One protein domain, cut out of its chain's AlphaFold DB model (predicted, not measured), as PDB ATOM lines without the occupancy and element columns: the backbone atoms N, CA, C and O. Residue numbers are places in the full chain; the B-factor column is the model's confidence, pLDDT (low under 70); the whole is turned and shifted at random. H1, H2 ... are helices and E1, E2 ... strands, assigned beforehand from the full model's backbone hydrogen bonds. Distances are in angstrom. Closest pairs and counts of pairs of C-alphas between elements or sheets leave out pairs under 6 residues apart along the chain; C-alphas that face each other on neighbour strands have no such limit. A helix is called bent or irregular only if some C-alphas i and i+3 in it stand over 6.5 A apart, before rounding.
ATOM      1  N   ASP A 107     -34.143 -45.945  19.414       90.06
ATOM      2  CA  ASP A 107     -33.279 -45.582  20.528       90.06
ATOM      3  C   ASP A 107     -33.417 -44.098  20.861       90.06
ATOM      4  O   ASP A 107     -33.557 -43.257  19.972       90.06
ATOM      5  N   VAL A 108     -33.329 -43.780  22.151       90.94
ATOM      6  CA  VAL A 108     -33.269 -42.409  22.657       90.94
ATOM      7  C   VAL A 108     -32.008 -42.257  23.487       90.94
ATOM      8  O   VAL A 108     -31.774 -43.021  24.424       90.94
ATOM      9  N   ILE A 109     -31.211 -41.245  23.156       92.56
ATOM     10  CA  ILE A 109     -30.091 -40.804  23.981       92.56
ATOM     11  C   ILE A 109     -30.521 -39.510  24.657       92.56
ATOM     12  O   ILE A 109     -30.676 -38.482  24.005       92.56
ATOM     13  N   TYR A 110     -30.739 -39.578  25.964       90.81
ATOM     14  CA  TYR A 110     -31.080 -38.422  26.773       90.81
ATOM     15  C   TYR A 110     -29.822 -37.888  27.456       90.81
ATOM     16  O   TYR A 110     -29.122 -38.624  28.159       90.81
ATOM     17  N   CYS A 111     -29.531 -36.611  27.226       90.31
ATOM     18  CA  CYS A 111     -28.323 -35.947  27.696       90.31
ATOM     19  C   CYS A 111     -28.666 -34.899  28.753       90.31
ATOM     20  O   CYS A 111     -29.385 -33.944  28.475       90.31
ATOM     21  N   GLU A 112     -28.077 -35.038  29.934       88.25
ATOM     22  CA  GLU A 112     -27.990 -33.991  30.943       88.25
ATOM     23  C   GLU A 112     -26.531 -33.596  31.156       88.25
ATOM     24  O   GLU A 112     -25.589 -34.365  30.938       88.25
ATOM     25  N   GLY A 113     -26.333 -32.353  31.576       88.69
ATOM     26  CA  GLY A 113     -25.007 -31.799  31.759       88.69
ATOM     27  C   GLY A 113     -24.990 -30.732  32.834       88.69
ATOM     28  O   GLY A 113     -25.980 -30.040  33.056       88.69
ATOM     29  N   LYS A 114     -23.848 -30.594  33.507       91.38
ATOM     30  CA  LYS A 114     -23.571 -29.414  34.331       91.38
ATOM     31  C   LYS A 114     -22.689 -28.472  33.541       91.38
ATOM     32  O   LYS A 114     -21.617 -28.881  33.088       91.38
ATOM     33  N   THR A 115     -23.122 -27.230  33.422       90.31
ATOM     34  CA  THR A 115     -22.365 -26.160  32.785       90.31
ATOM     35  C   THR A 115     -21.842 -25.173  33.825       90.31
ATOM     36  O   THR A 115     -22.348 -25.084  34.946       90.31
ATOM     37  N   VAL A 116     -20.776 -24.461  33.472       90.88
ATOM     38  CA  VAL A 116     -20.276 -23.291  34.205       90.88
ATOM     39  C   VAL A 116     -19.968 -22.187  33.211       90.88
ATOM     40  O   VAL A 116     -19.506 -22.464  32.106       90.88
ATOM     41  N   TRP A 117     -20.187 -20.937  33.602       89.69
ATOM     42  CA  TRP A 117     -19.791 -19.801  32.778       89.69
ATOM     43  C   TRP A 117     -18.268 -19.767  32.586       89.69
ATOM     44  O   TRP A 117     -17.513 -19.820  33.561       89.69
ATOM     45  N   ASP A 118     -17.815 -19.657  31.338       86.44
ATOM     46  CA  ASP A 118     -16.408 -19.497  30.975       86.44
ATOM     47  C   ASP A 118     -16.190 -18.110  30.355       86.44
ATOM     48  O   ASP A 118     -16.695 -17.780  29.281       86.44
ATOM     49  N   SER A 119     -15.405 -17.281  31.042       87.38
ATOM     50  CA  SER A 119     -15.127 -15.905  30.630       87.38
ATOM     51  C   SER A 119     -14.320 -15.797  29.334       87.38
ATOM     52  O   SER A 119     -14.444 -14.789  28.637       87.38
ATOM     53  N   LYS A 120     -13.526 -16.817  28.976       83.56
ATOM     54  CA  LYS A 120     -12.770 -16.854  27.715       83.56
ATOM     55  C   LYS A 120     -13.675 -17.195  26.540       83.56
ATOM     56  O   LYS A 120     -13.562 -16.567  25.492       83.56
ATOM     57  N   LEU A 121     -14.582 -18.153  26.731       74.75
ATOM     58  CA  LEU A 121     -15.579 -18.528  25.722       74.75
ATOM     59  C   LEU A 121     -16.721 -17.507  25.625       74.75
ATOM     60  O   LEU A 121     -17.432 -17.493  24.624       74.75
ATOM     61  N   ARG A 122     -16.891 -16.658  26.652       82.50
ATOM     62  CA  ARG A 122     -18.052 -15.767  26.831       82.50
ATOM     63  C   ARG A 122     -19.375 -16.531  26.715       82.50
ATOM     64  O   ARG A 122     -20.347 -16.017  26.167       82.50
ATOM     65  N   ASN A 123     -19.371 -17.773  27.188       81.31
ATOM     66  CA  ASN A 123     -20.498 -18.687  27.110       81.31
ATOM     67  C   ASN A 123     -20.389 -19.759  28.204       81.31
ATOM     68  O   ASN A 123     -19.383 -19.860  28.914       81.31
ATOM     69  N   GLU A 124     -21.425 -20.577  28.333       83.62
ATOM     70  CA  GLU A 124     -21.425 -21.757  29.181       83.62
ATOM     71  C   GLU A 124     -20.523 -22.865  28.625       83.62
ATOM     72  O   GLU A 124     -20.554 -23.210  27.444       83.62
ATOM     73  N   ARG A 125     -19.729 -23.461  29.513       83.38
ATOM     74  CA  ARG A 125     -18.886 -24.621  29.244       83.38
ATOM     75  C   ARG A 125     -19.425 -25.827  29.993       83.38
ATOM     76  O   ARG A 125     -19.549 -25.794  31.218       83.38
ATOM     77  N   LEU A 126     -19.684 -26.914  29.274       87.88
ATOM     78  CA  LEU A 126     -20.005 -28.206  29.874       87.88
ATOM     79  C   LEU A 126     -18.802 -28.713  30.688       87.88
ATOM     80  O   LEU A 126     -17.674 -28.711  30.204       87.88
ATOM     81  N   ILE A 127     -19.026 -29.137  31.931       90.06
ATOM     82  CA  ILE A 127     -17.973 -29.672  32.819       90.06
ATOM     83  C   ILE A 127     -18.221 -31.115  33.240       90.06
ATOM     84  O   ILE A 127     -17.286 -31.825  33.614       90.06
ATOM     85  N   PHE A 128     -19.473 -31.557  33.185       92.69
ATOM     86  CA  PHE A 128     -19.877 -32.885  33.611       92.69
ATOM     87  C   PHE A 128     -21.013 -33.368  32.721       92.69
ATOM     88  O   PHE A 128     -21.978 -32.627  32.529       92.69
ATOM     89  N   LYS A 129     -20.905 -34.594  32.215       92.56
ATOM     90  CA  LYS A 129     -21.919 -35.247  31.382       92.56
ATOM     91  C   LYS A 129     -22.667 -36.315  32.178       92.56
ATOM     92  O   LYS A 129     -22.067 -37.014  32.999       92.56
ATOM     93  N   ASP A 130     -23.958 -36.441  31.916       91.50
ATOM     94  CA  ASP A 130     -24.827 -37.503  32.411       91.50
ATOM     95  C   ASP A 130     -25.747 -37.941  31.261       91.50
ATOM     96  O   ASP A 130     -26.734 -37.287  30.938       91.50
ATOM     97  N   THR A 131     -25.354 -38.998  30.554       91.94
ATOM     98  CA  THR A 131     -25.988 -39.412  29.298       91.94
ATOM     99  C   THR A 131     -26.530 -40.823  29.407       91.94
ATOM    100  O   THR A 131     -25.789 -41.758  29.718       91.94
ATOM    101  N   HIS A 132     -27.803 -41.000  29.074       92.06
ATOM    102  CA  HIS A 132     -28.516 -42.265  29.186       92.06
ATOM    103  C   HIS A 132     -29.049 -42.709  27.825       92.06
ATOM    104  O   HIS A 132     -29.745 -41.946  27.158       92.06
ATOM    105  N   ALA A 133     -28.753 -43.944  27.425       93.50
ATOM    106  CA  ALA A 133     -29.344 -44.559  26.240       93.50
ATOM    107  C   ALA A 133     -30.464 -45.522  26.641       93.50
ATOM    108  O   ALA A 133     -30.264 -46.378  27.505       93.50
ATOM    109  N   PHE A 134     -31.606 -45.428  25.970       92.38
ATOM    110  CA  PHE A 134     -32.800 -46.230  26.221       92.38
ATOM    111  C   PHE A 134     -33.396 -46.749  24.910       92.38
ATOM    112  O   PHE A 134     -33.276 -46.096  23.875       92.38
ATOM    113  N   ASP A 135     -34.124 -47.867  24.976       91.31
ATOM    114  CA  ASP A 135     -35.215 -48.099  24.020       91.31
ATOM    115  C   ASP A 135     -36.286 -47.021  24.203       91.31
ATOM    116  O   ASP A 135     -36.554 -46.606  25.336       91.31
ATOM    117  N   PHE A 136     -36.964 -46.628  23.124       87.25
ATOM    118  CA  PHE A 136     -38.009 -45.603  23.198       87.25
ATOM    119  C   PHE A 136     -39.083 -45.912  24.265       87.25
ATOM    120  O   PHE A 136     -39.417 -45.053  25.080       87.25
ATOM    121  N   ALA A 137     -39.549 -47.163  24.354       87.88
ATOM    122  CA  ALA A 137     -40.550 -47.568  25.348       87.88
ATOM    123  C   ALA A 137     -40.072 -47.385  26.804       87.88
ATOM    124  O   ALA A 137     -40.837 -46.947  27.664       87.88
ATOM    125  N   GLN A 138     -38.802 -47.692  27.088       91.06
ATOM    126  CA  GLN A 138     -38.230 -47.518  28.429       91.06
ATOM    127  C   GLN A 138     -37.985 -46.044  28.743       91.06
ATOM    128  O   GLN A 138     -38.204 -45.610  29.876       91.06
ATOM    129  N   PHE A 139     -37.587 -45.265  27.733       90.19
ATOM    130  CA  PHE A 139     -37.464 -43.819  27.852       90.19
ATOM    131  C   PHE A 139     -38.792 -43.181  28.266       90.19
ATOM    132  O   PHE A 139     -38.796 -42.379  29.194       90.19
ATOM    133  N   GLU A 140     -39.921 -43.556  27.658       87.75
ATOM    134  CA  GLU A 140     -41.221 -42.981  28.024       87.75
ATOM    135  C   GLU A 140     -41.606 -43.259  29.482       87.75
ATOM    136  O   GLU A 140     -42.062 -42.352  30.183       87.75
ATOM    137  N   VAL A 141     -41.395 -44.492  29.956       90.06
ATOM    138  CA  VAL A 141     -41.652 -44.874  31.356       90.06
ATOM    139  C   VAL A 141     -40.772 -44.059  32.298       90.06
ATOM    140  O   VAL A 141     -41.256 -43.480  33.272       90.06
ATOM    141  N   TRP A 142     -39.479 -43.985  31.992       90.88
ATOM    142  CA  TRP A 142     -38.506 -43.260  32.793       90.88
ATOM    143  C   TRP A 142     -38.776 -41.749  32.814       90.88
ATOM    144  O   TRP A 142     -38.774 -41.138  33.881       90.88
ATOM    145  N   PHE A 143     -39.053 -41.139  31.660       88.06
ATOM    146  CA  PHE A 143     -39.196 -39.691  31.515       88.06
ATOM    147  C   PHE A 143     -40.455 -39.155  32.211       88.06
ATOM    148  O   PHE A 143     -40.416 -38.095  32.844       88.06
ATOM    149  N   ARG A 144     -41.561 -39.909  32.149       88.12
ATOM    150  CA  ARG A 144     -42.849 -39.522  32.748       88.12
ATOM    151  C   ARG A 144     -42.872 -39.616  34.273       88.12
ATOM    152  O   ARG A 144     -43.672 -38.915  34.886       88.12
ATOM    153  N   ASP A 145     -42.011 -40.427  34.894       89.25
ATOM    154  CA  ASP A 145     -41.980 -40.604  36.350       89.25
ATOM    155  C   ASP A 145     -40.753 -39.922  36.997       89.25
ATOM    156  O   ASP A 145     -39.637 -40.454  36.974       89.25
ATOM    157  N   PRO A 146     -40.931 -38.763  37.668       86.69
ATOM    158  CA  PRO A 146     -39.851 -38.091  38.389       86.69
ATOM    159  C   PRO A 146     -39.179 -38.952  39.470       86.69
ATOM    160  O   PRO A 146     -38.012 -38.713  39.790       86.69
ATOM    161  N   LYS A 147     -39.883 -39.930  40.058       88.50
ATOM    162  CA  LYS A 147     -39.315 -40.832  41.071       88.50
ATOM    163  C   LYS A 147     -38.324 -41.806  40.443       88.50
ATOM    164  O   LYS A 147     -37.285 -42.067  41.046       88.50
ATOM    165  N   LEU A 148     -38.609 -42.303  39.235       86.56
ATOM    166  CA  LEU A 148     -37.687 -43.169  38.494       86.56
ATOM    167  C   LEU A 148     -36.435 -42.408  38.063       86.56
ATOM    168  O   LEU A 148     -35.332 -42.921  38.240       86.56
ATOM    169  N   ARG A 149     -36.582 -41.160  37.597       84.62
ATOM    170  CA  ARG A 149     -35.444 -40.314  37.197       84.62
ATOM    171  C   ARG A 149     -34.449 -40.064  38.322       84.62
ATOM    172  O   ARG A 149     -33.246 -40.047  38.095       84.62
ATOM    173  N   LYS A 150     -34.945 -39.912  39.551       83.81
ATOM    174  CA  LYS A 150     -34.108 -39.674  40.734       83.81
ATOM    175  C   LYS A 150     -33.496 -40.947  41.327       83.81
ATOM    176  O   LYS A 150     -32.688 -40.830  42.243       83.81
ATOM    177  N   ASN A 151     -33.872 -42.139  40.858       85.75
ATOM    178  CA  ASN A 151     -33.416 -43.409  41.422       85.75
ATOM    179  C   ASN A 151     -32.318 -44.048  40.545       85.75
ATOM    180  O   ASN A 151     -32.645 -44.655  39.523       85.75
ATOM    181  N   PRO A 152     -31.035 -44.013  40.960       82.19
ATOM    182  CA  PRO A 152     -29.921 -44.490  40.138       82.19
ATOM    183  C   PRO A 152     -30.032 -45.965  39.738       82.19
ATOM    184  O   PRO A 152     -29.679 -46.331  38.623       82.19
ATOM    185  N   ILE A 153     -30.562 -46.811  40.626       83.56
ATOM    186  CA  ILE A 153     -30.729 -48.247  40.366       83.56
ATOM    187  C   ILE A 153     -31.757 -48.456  39.257       83.56
ATOM    188  O   ILE A 153     -31.523 -49.221  38.328       83.56
ATOM    189  N   LYS A 154     -32.889 -47.748  39.323       85.12
ATOM    190  CA  LYS A 154     -33.929 -47.841  38.293       85.12
ATOM    191  C   LYS A 154     -33.439 -47.317  36.947       85.12
ATOM    192  O   LYS A 154     -33.743 -47.933  35.933       85.12
ATOM    193  N   VAL A 155     -32.641 -46.251  36.939       82.12
ATOM    194  CA  VAL A 155     -32.023 -45.737  35.709       82.12
ATOM    195  C   VAL A 155     -31.099 -46.777  35.067       82.12
ATOM    196  O   VAL A 155     -31.185 -46.990  33.862       82.12
ATOM    197  N   MET A 156     -30.277 -47.476  35.857       79.81
ATOM    198  CA  MET A 156     -29.404 -48.542  35.342       79.81
ATOM    199  C   MET A 156     -30.176 -49.752  34.805       79.81
ATOM    200  O   MET A 156     -29.717 -50.387  33.865       79.81
ATOM    201  N   VAL A 157     -31.333 -50.080  35.390       85.75
ATOM    202  CA  VAL A 157     -32.170 -51.209  34.941       85.75
ATOM    203  C   VAL A 157     -32.907 -50.895  33.639       85.75
ATOM    204  O   VAL A 157     -33.069 -51.776  32.803       85.75
ATOM    205  N   LEU A 158     -33.384 -49.659  33.480       87.44
ATOM    206  CA  LEU A 158     -34.154 -49.243  32.303       87.44
ATOM    207  C   LEU A 158     -33.251 -48.854  31.123       87.44
ATOM    208  O   LEU A 158     -33.661 -48.970  29.969       87.44
ATOM    209  N   GLY A 159     -32.044 -48.359  31.402       87.31
ATOM    210  CA  GLY A 159     -31.088 -47.915  30.394       87.31
ATOM    211  C   GLY A 159     -30.289 -49.061  29.775       87.31
ATOM    212  O   GLY A 159     -29.845 -49.978  30.458       87.31
ATOM    213  N   LYS A 160     -30.019 -48.963  28.471       91.31
ATOM    214  CA  LYS A 160     -29.082 -49.846  27.759       91.31
ATOM    215  C   LYS A 160     -27.634 -49.533  28.107       91.31
ATOM    216  O   LYS A 160     -26.799 -50.429  28.201       91.31
ATOM    217  N   LYS A 161     -27.324 -48.238  28.198       90.62
ATOM    218  CA  LYS A 161     -25.989 -47.710  28.483       90.62
ATOM    219  C   LYS A 161     -26.100 -46.402  29.247       90.62
ATOM    220  O   LYS A 161     -27.054 -45.643  29.073       90.62
ATOM    221  N   HIS A 162     -25.089 -46.142  30.063       89.56
ATOM    222  CA  HIS A 162     -24.977 -44.929  30.856       89.56
ATOM    223  C   HIS A 162     -23.539 -44.424  30.809       89.56
ATOM    224  O   HIS A 162     -22.602 -45.187  31.043       89.56
ATOM    225  N   TRP A 163     -23.371 -43.141  30.503       90.00
ATOM    226  CA  TRP A 163     -22.083 -42.458  30.535       90.00
ATOM    227  C   TRP A 163     -22.186 -41.260  31.464       90.00
ATOM    228  O   TRP A 163     -22.899 -40.303  31.176       90.00
ATOM    229  N   LYS A 164     -21.451 -41.307  32.573       91.06
ATOM    230  CA  LYS A 164     -21.471 -40.264  33.594       91.06
ATOM    231  C   LYS A 164     -20.064 -39.911  34.028       91.06
ATOM    232  O   LYS A 164     -19.266 -40.805  34.298       91.06
ATOM    233  N   GLY A 165     -19.768 -38.622  34.125       93.12
ATOM    234  CA  GLY A 165     -18.473 -38.174  34.623       93.12
ATOM    235  C   GLY A 165     -18.042 -36.802  34.117       93.12
ATOM    236  O   GLY A 165     -18.769 -36.151  33.364       93.12
ATOM    237  N   PRO A 166     -16.842 -36.354  34.524       92.50
ATOM    238  CA  PRO A 166     -16.207 -35.193  33.916       92.50
ATOM    239  C   PRO A 166     -15.924 -35.444  32.430       92.50
ATOM    240  O   PRO A 166     -15.799 -36.592  31.992       92.50
ATOM    241  N   LEU A 167     -15.801 -34.364  31.658       89.56
ATOM    242  CA  LEU A 167     -15.404 -34.463  30.254       89.56
ATOM    243  C   LEU A 167     -13.985 -35.024  30.127       89.56
ATOM    244  O   LEU A 167     -13.033 -34.507  30.714       89.56
ATOM    245  N   SER A 168     -13.849 -36.077  29.331       88.88
ATOM    246  CA  SER A 168     -12.570 -36.662  28.950       88.88
ATOM    247  C   SER A 168     -11.929 -35.897  27.789       88.88
ATOM    248  O   SER A 168     -12.579 -35.123  27.084       88.88
ATOM    249  N   ALA A 169     -10.647 -36.163  27.528       84.81
ATOM    250  CA  ALA A 169      -9.974 -35.651  26.332       84.81
ATOM    251  C   ALA A 169     -10.688 -36.075  25.034       84.81
ATOM    252  O   ALA A 169     -10.748 -35.298  24.083       84.81
ATOM    253  N   MET A 170     -11.279 -37.275  25.018       83.31
ATOM    254  CA  MET A 170     -12.047 -37.771  23.876       83.31
ATOM    255  C   MET A 170     -13.356 -37.014  23.674       83.31
ATOM    256  O   MET A 170     -13.721 -36.758  22.534       83.31
ATOM    257  N   ASP A 171     -14.029 -36.602  24.752       86.38
ATOM    258  CA  ASP A 171     -15.239 -35.778  24.642       86.38
ATOM    259  C   ASP A 171     -14.917 -34.412  24.035       86.38
ATOM    260  O   ASP A 171     -15.615 -33.945  23.140       86.38
ATOM    261  N   ASN A 172     -13.812 -33.800  24.467       82.62
ATOM    262  CA  ASN A 172     -13.359 -32.528  23.909       82.62
ATOM    263  C   ASN A 172     -13.012 -32.651  22.421       82.62
ATOM    264  O   ASN A 172     -13.378 -31.779  21.636       82.62
ATOM    265  N   LEU A 173     -12.359 -33.748  22.025       81.19
ATOM    266  CA  LEU A 173     -12.102 -34.031  20.617       81.19
ATOM    267  C   LEU A 173     -13.411 -34.172  19.832       81.19
ATOM    268  O   LEU A 173     -13.509 -33.615  18.745       81.19
ATOM    269  N   SER A 174     -14.419 -34.849  20.394       82.56
ATOM    270  CA  SER A 174     -15.754 -34.950  19.793       82.56
ATOM    271  C   SER A 174     -16.404 -33.578  19.597       82.56
ATOM    272  O   SER A 174     -16.911 -33.311  18.517       82.56
ATOM    273  N   PHE A 175     -16.339 -32.669  20.576       82.44
ATOM    274  CA  PHE A 175     -16.886 -31.311  20.419       82.44
ATOM    275  C   PHE A 175     -16.187 -30.501  19.320       82.44
ATOM    276  O   PHE A 175     -16.827 -29.706  18.634       82.44
ATOM    277  N   MET A 176     -14.891 -30.737  19.096       79.06
ATOM    278  CA  MET A 176     -14.167 -30.127  17.976       79.06
ATOM    279  C   MET A 176     -14.624 -30.657  16.609       79.06
ATOM    280  O   MET A 176     -14.510 -29.934  15.621       79.06
ATOM    281  N   LEU A 177     -15.136 -31.895  16.529       82.62
ATOM    282  CA  LEU A 177     -15.655 -32.466  15.277       82.62
ATOM    283  C   LEU A 177     -16.835 -31.669  14.736       82.62
ATOM    284  O   LEU A 177     -16.944 -31.480  13.528       82.62
ATOM    285  N   TYR A 178     -17.716 -31.254  15.642       75.31
ATOM    286  CA  TYR A 178     -19.035 -30.713  15.334       75.31
ATOM    287  C   TYR A 178     -19.088 -29.179  15.391       75.31
ATOM    288  O   TYR A 178     -20.165 -28.613  15.257       75.31
ATOM    289  N   ASP A 179     -17.949 -28.515  15.642       70.44
ATOM    290  CA  ASP A 179     -17.867 -27.076  15.948       70.44
ATOM    291  C   ASP A 179     -18.959 -26.647  16.955       70.44
ATOM    292  O   ASP A 179     -19.640 -25.638  16.767       70.44
ATOM    293  N   SER A 180     -19.151 -27.446  18.020       62.25
ATOM    294  CA  SER A 180     -20.332 -27.418  18.912       62.25
ATOM    295  C   SER A 180     -20.589 -26.095  19.647       62.25
ATOM    296  O   SER A 180     -21.584 -25.973  20.354       62.25
ATOM    297  N   PHE A 181     -19.690 -25.117  19.537       64.56
ATOM    298  CA  PHE A 181     -19.821 -23.795  20.161       64.56
ATOM    299  C   PHE A 181     -20.116 -22.680  19.150       64.56
ATOM    300  O   PHE A 181     -20.276 -21.520  19.537       64.56
ATOM    301  N   SER A 182     -20.170 -23.006  17.860       61.00
ATOM    302  CA  SER A 182     -20.575 -22.080  16.811       61.00
ATOM    303  C   SER A 182     -22.092 -22.131  16.618       61.00
ATOM    304  O   SER A 182     -22.709 -23.189  16.680       61.00
ATOM    305  N   LEU A 183     -22.707 -20.968  16.402       60.03
ATOM    306  CA  LEU A 183     -24.126 -20.899  16.052       60.03
ATOM    307  C   LEU A 183     -24.321 -21.474  14.645       60.03
ATOM    308  O   LEU A 183     -23.600 -21.060  13.735       60.03
ATOM    309  N   LEU A 184     -25.311 -22.357  14.459       60.38
ATOM    310  CA  LEU A 184     -25.639 -22.957  13.156       60.38
ATOM    311  C   LEU A 184     -25.842 -21.891  12.065       60.38
ATOM    312  O   LEU A 184     -25.297 -22.019  10.975       60.38
ATOM    313  N   GLU A 185     -26.509 -20.780  12.394       58.22
ATOM    314  CA  GLU A 185     -26.717 -19.637  11.487       58.22
ATOM    315  C   GLU A 185     -25.402 -19.028  10.968       58.22
ATOM    316  O   GLU A 185     -25.318 -18.602   9.822       58.22
ATOM    317  N   ARG A 186     -24.340 -19.027  11.786       57.59
ATOM    318  CA  ARG A 186     -23.015 -18.509  11.400       57.59
ATOM    319  C   ARG A 186     -22.188 -19.519  10.606       57.59
ATOM    320  O   ARG A 186     -21.149 -19.151  10.057       57.59
ATOM    321  N   GLN A 187     -22.591 -20.790  10.590       59.47
ATOM    322  CA  GLN A 187     -21.945 -21.815   9.771       59.47
ATOM    323  C   GLN A 187     -22.375 -21.703   8.303       59.47
ATOM    324  O   GLN A 187     -21.530 -21.873   7.426       59.47
ATOM    325  N   ASP A 188     -23.641 -21.350   8.040       54.47
ATOM    326  CA  ASP A 188     -24.163 -21.116   6.684       54.47
ATOM    327  C   ASP A 188     -23.377 -19.998   5.954       54.47
ATOM    328  O   ASP A 188     -23.065 -20.131   4.768       54.47
ATOM    329  N   ASP A 189     -22.954 -18.943   6.665       47.50
ATOM    330  CA  ASP A 189     -22.189 -17.821   6.092       47.50
ATOM    331  C   ASP A 189     -20.772 -18.213   5.625       47.50
ATOM    332  O   ASP A 189     -20.271 -17.673   4.632       47.50
ATOM    333  N   ARG A 190     -20.114 -19.174   6.296       50.16
ATOM    334  CA  ARG A 190     -18.733 -19.601   5.974       50.16
ATOM    335  C   ARG A 190     -18.625 -20.293   4.612       50.16
ATOM    336  O   ARG A 190     -17.589 -20.204   3.963       50.16
ATOM    337  N   MET A 191     -19.700 -20.930   4.154       48.72
ATOM    338  CA  MET A 191     -19.761 -21.629   2.865       48.72
ATOM    339  C   MET A 191     -19.809 -20.678   1.660       48.72
ATOM    340  O   MET A 191     -19.516 -21.094   0.543       48.72
ATOM    341  N   SER A 192     -20.169 -19.405   1.859       40.16
ATOM    342  CA  SER A 192     -20.248 -18.431   0.762       40.16
ATOM    343  C   SER A 192     -18.882 -17.916   0.284       40.16
ATOM    344  O   SER A 192     -18.805 -17.301  -0.778       40.16
ATOM    345  N   PHE A 193     -17.804 -18.201   1.027       36.38
ATOM    346  CA  PHE A 193     -16.460 -17.668   0.772       36.38
ATOM    347  C   PHE A 193     -15.407 -18.713   0.383       36.38
ATOM    348  O   PHE A 193     -14.287 -18.333   0.049       36.38
ATOM    349  N   GLU A 194     -15.746 -20.002   0.365       34.50
ATOM    350  CA  GLU A 194     -14.828 -21.063  -0.065       34.50
ATOM    351  C   GLU A 194     -15.399 -21.800  -1.282       34.50
ATOM    352  O   GLU A 194     -15.882 -22.929  -1.216       34.50
ATOM    353  N   SER A 195     -15.348 -21.124  -2.431       28.38
ATOM    354  CA  SER A 195     -15.284 -21.798  -3.726       28.38
ATOM    355  C   SER A 195     -13.899 -22.438  -3.878       28.38
ATOM    356  O   SER A 195     -12.900 -21.716  -3.837       28.38
ATOM    357  N   PHE A 196     -13.860 -23.765  -4.032       35.03
ATOM    358  CA  PHE A 196     -12.686 -24.502  -4.520       35.03
ATOM    359  C   PHE A 196     -12.216 -23.986  -5.884       35.03
ATOM    360  O   PHE A 196     -13.092 -23.650  -6.716       35.03
TER     361      PHE A 196
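What this domain is: This is residues 107 to 196 of the 196 residues of an uncharacterized protein of Limnoraphis robusta CS-951 (UniProt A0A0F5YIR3). A long, narrow antiparallel sheet, a bent two-strand hairpin of E1 and E2 with the shorter E3 along part of it, has a group of three short helices, H1, H2 and H3, at one end. From E3 the chain goes on through H4 and H5, which pack on no other helix, into a thin arm whose residues 188 to 196 stick out far from the three helices. The printed part has 90 residues, with five named helices and three named strands that follow along the chain as E1 E2 H1 H2 H3 E3 H4 H5; the sheet's order is E1 - E2 - E3, all antiparallel, and the class is mixed, helices and strands. The whole is loose and elongated, with a radius of gyration of the C-alphas of 17.3 A and spans of 51 by 29 by 22 A.

How they stand to each other: In the sheet, E2, residues 123 to 135, is the inner strand and bends by 69 degrees at residue 127. E1, residues 107 to 118, is an edge strand and forms a hairpin with E2, antiparallel at 165 degrees; N 110 and O 132 are 2.8 A apart, within hydrogen-bond range. E3, residues 161 to 166, is the other edge strand, antiparallel to E2 at 163 degrees, with N 131 and O 163 at 2.8 A. H1, residues 136 to 144, is on the sheet over E1 and E2, at a height over the sheet of 9.3 A; its closest C-alpha to E1 is that of Phe 136, 5.4 A from that of Asp 107. H3, residues 152 to 158, only grazes the sheet with residues 155 to 158. H1 and H3 touch, the closest C-alphas being those of Gln 138 and Leu 158 at 5.9 A; they run opposite ways at a shallow tilt of 33 degrees, only just short of steep. H2, residues 146 to 149, is not on the sheet; it only just touches H1, and only at the corner, with 3 pairs of C-alphas within 8 A, the closest those of Trp 142 and Leu 148 at 5.8 A. H2 also only just touches H3, only at the corner, with 3 such pairs, the closest C-alphas being those of Leu 148 and Lys 154 at 6.0 A. H4, residues 169 to 177, and H5, residues 184 to 190, are not on the sheet and are apart from each other. In H1, H3 and H4 every O i to N i+4 pair is within hydrogen-bond range; in H5 1 of 3 is, beside 2 of 4 O i to N i+3 pairs, and H2 is too short for an O i to N i+4 pair.

Where its parts are: E1 begins with C-alpha 107 at (-33.279, -45.582, 20.528) and is 32.8 A long; E2 is 33.0 A and E3 16.8 A. H1 measures 12.3 A and H4 12.8 A. H5 ends with C-alpha 190 at (-18.733, -19.601, 5.974).

The domain as a whole: The C-alphas farthest apart are those of Lys 147 and Phe 196, at 55.3 A. The printed part has no cut and no long link. Residues 180 to 196 have pLDDT under 70.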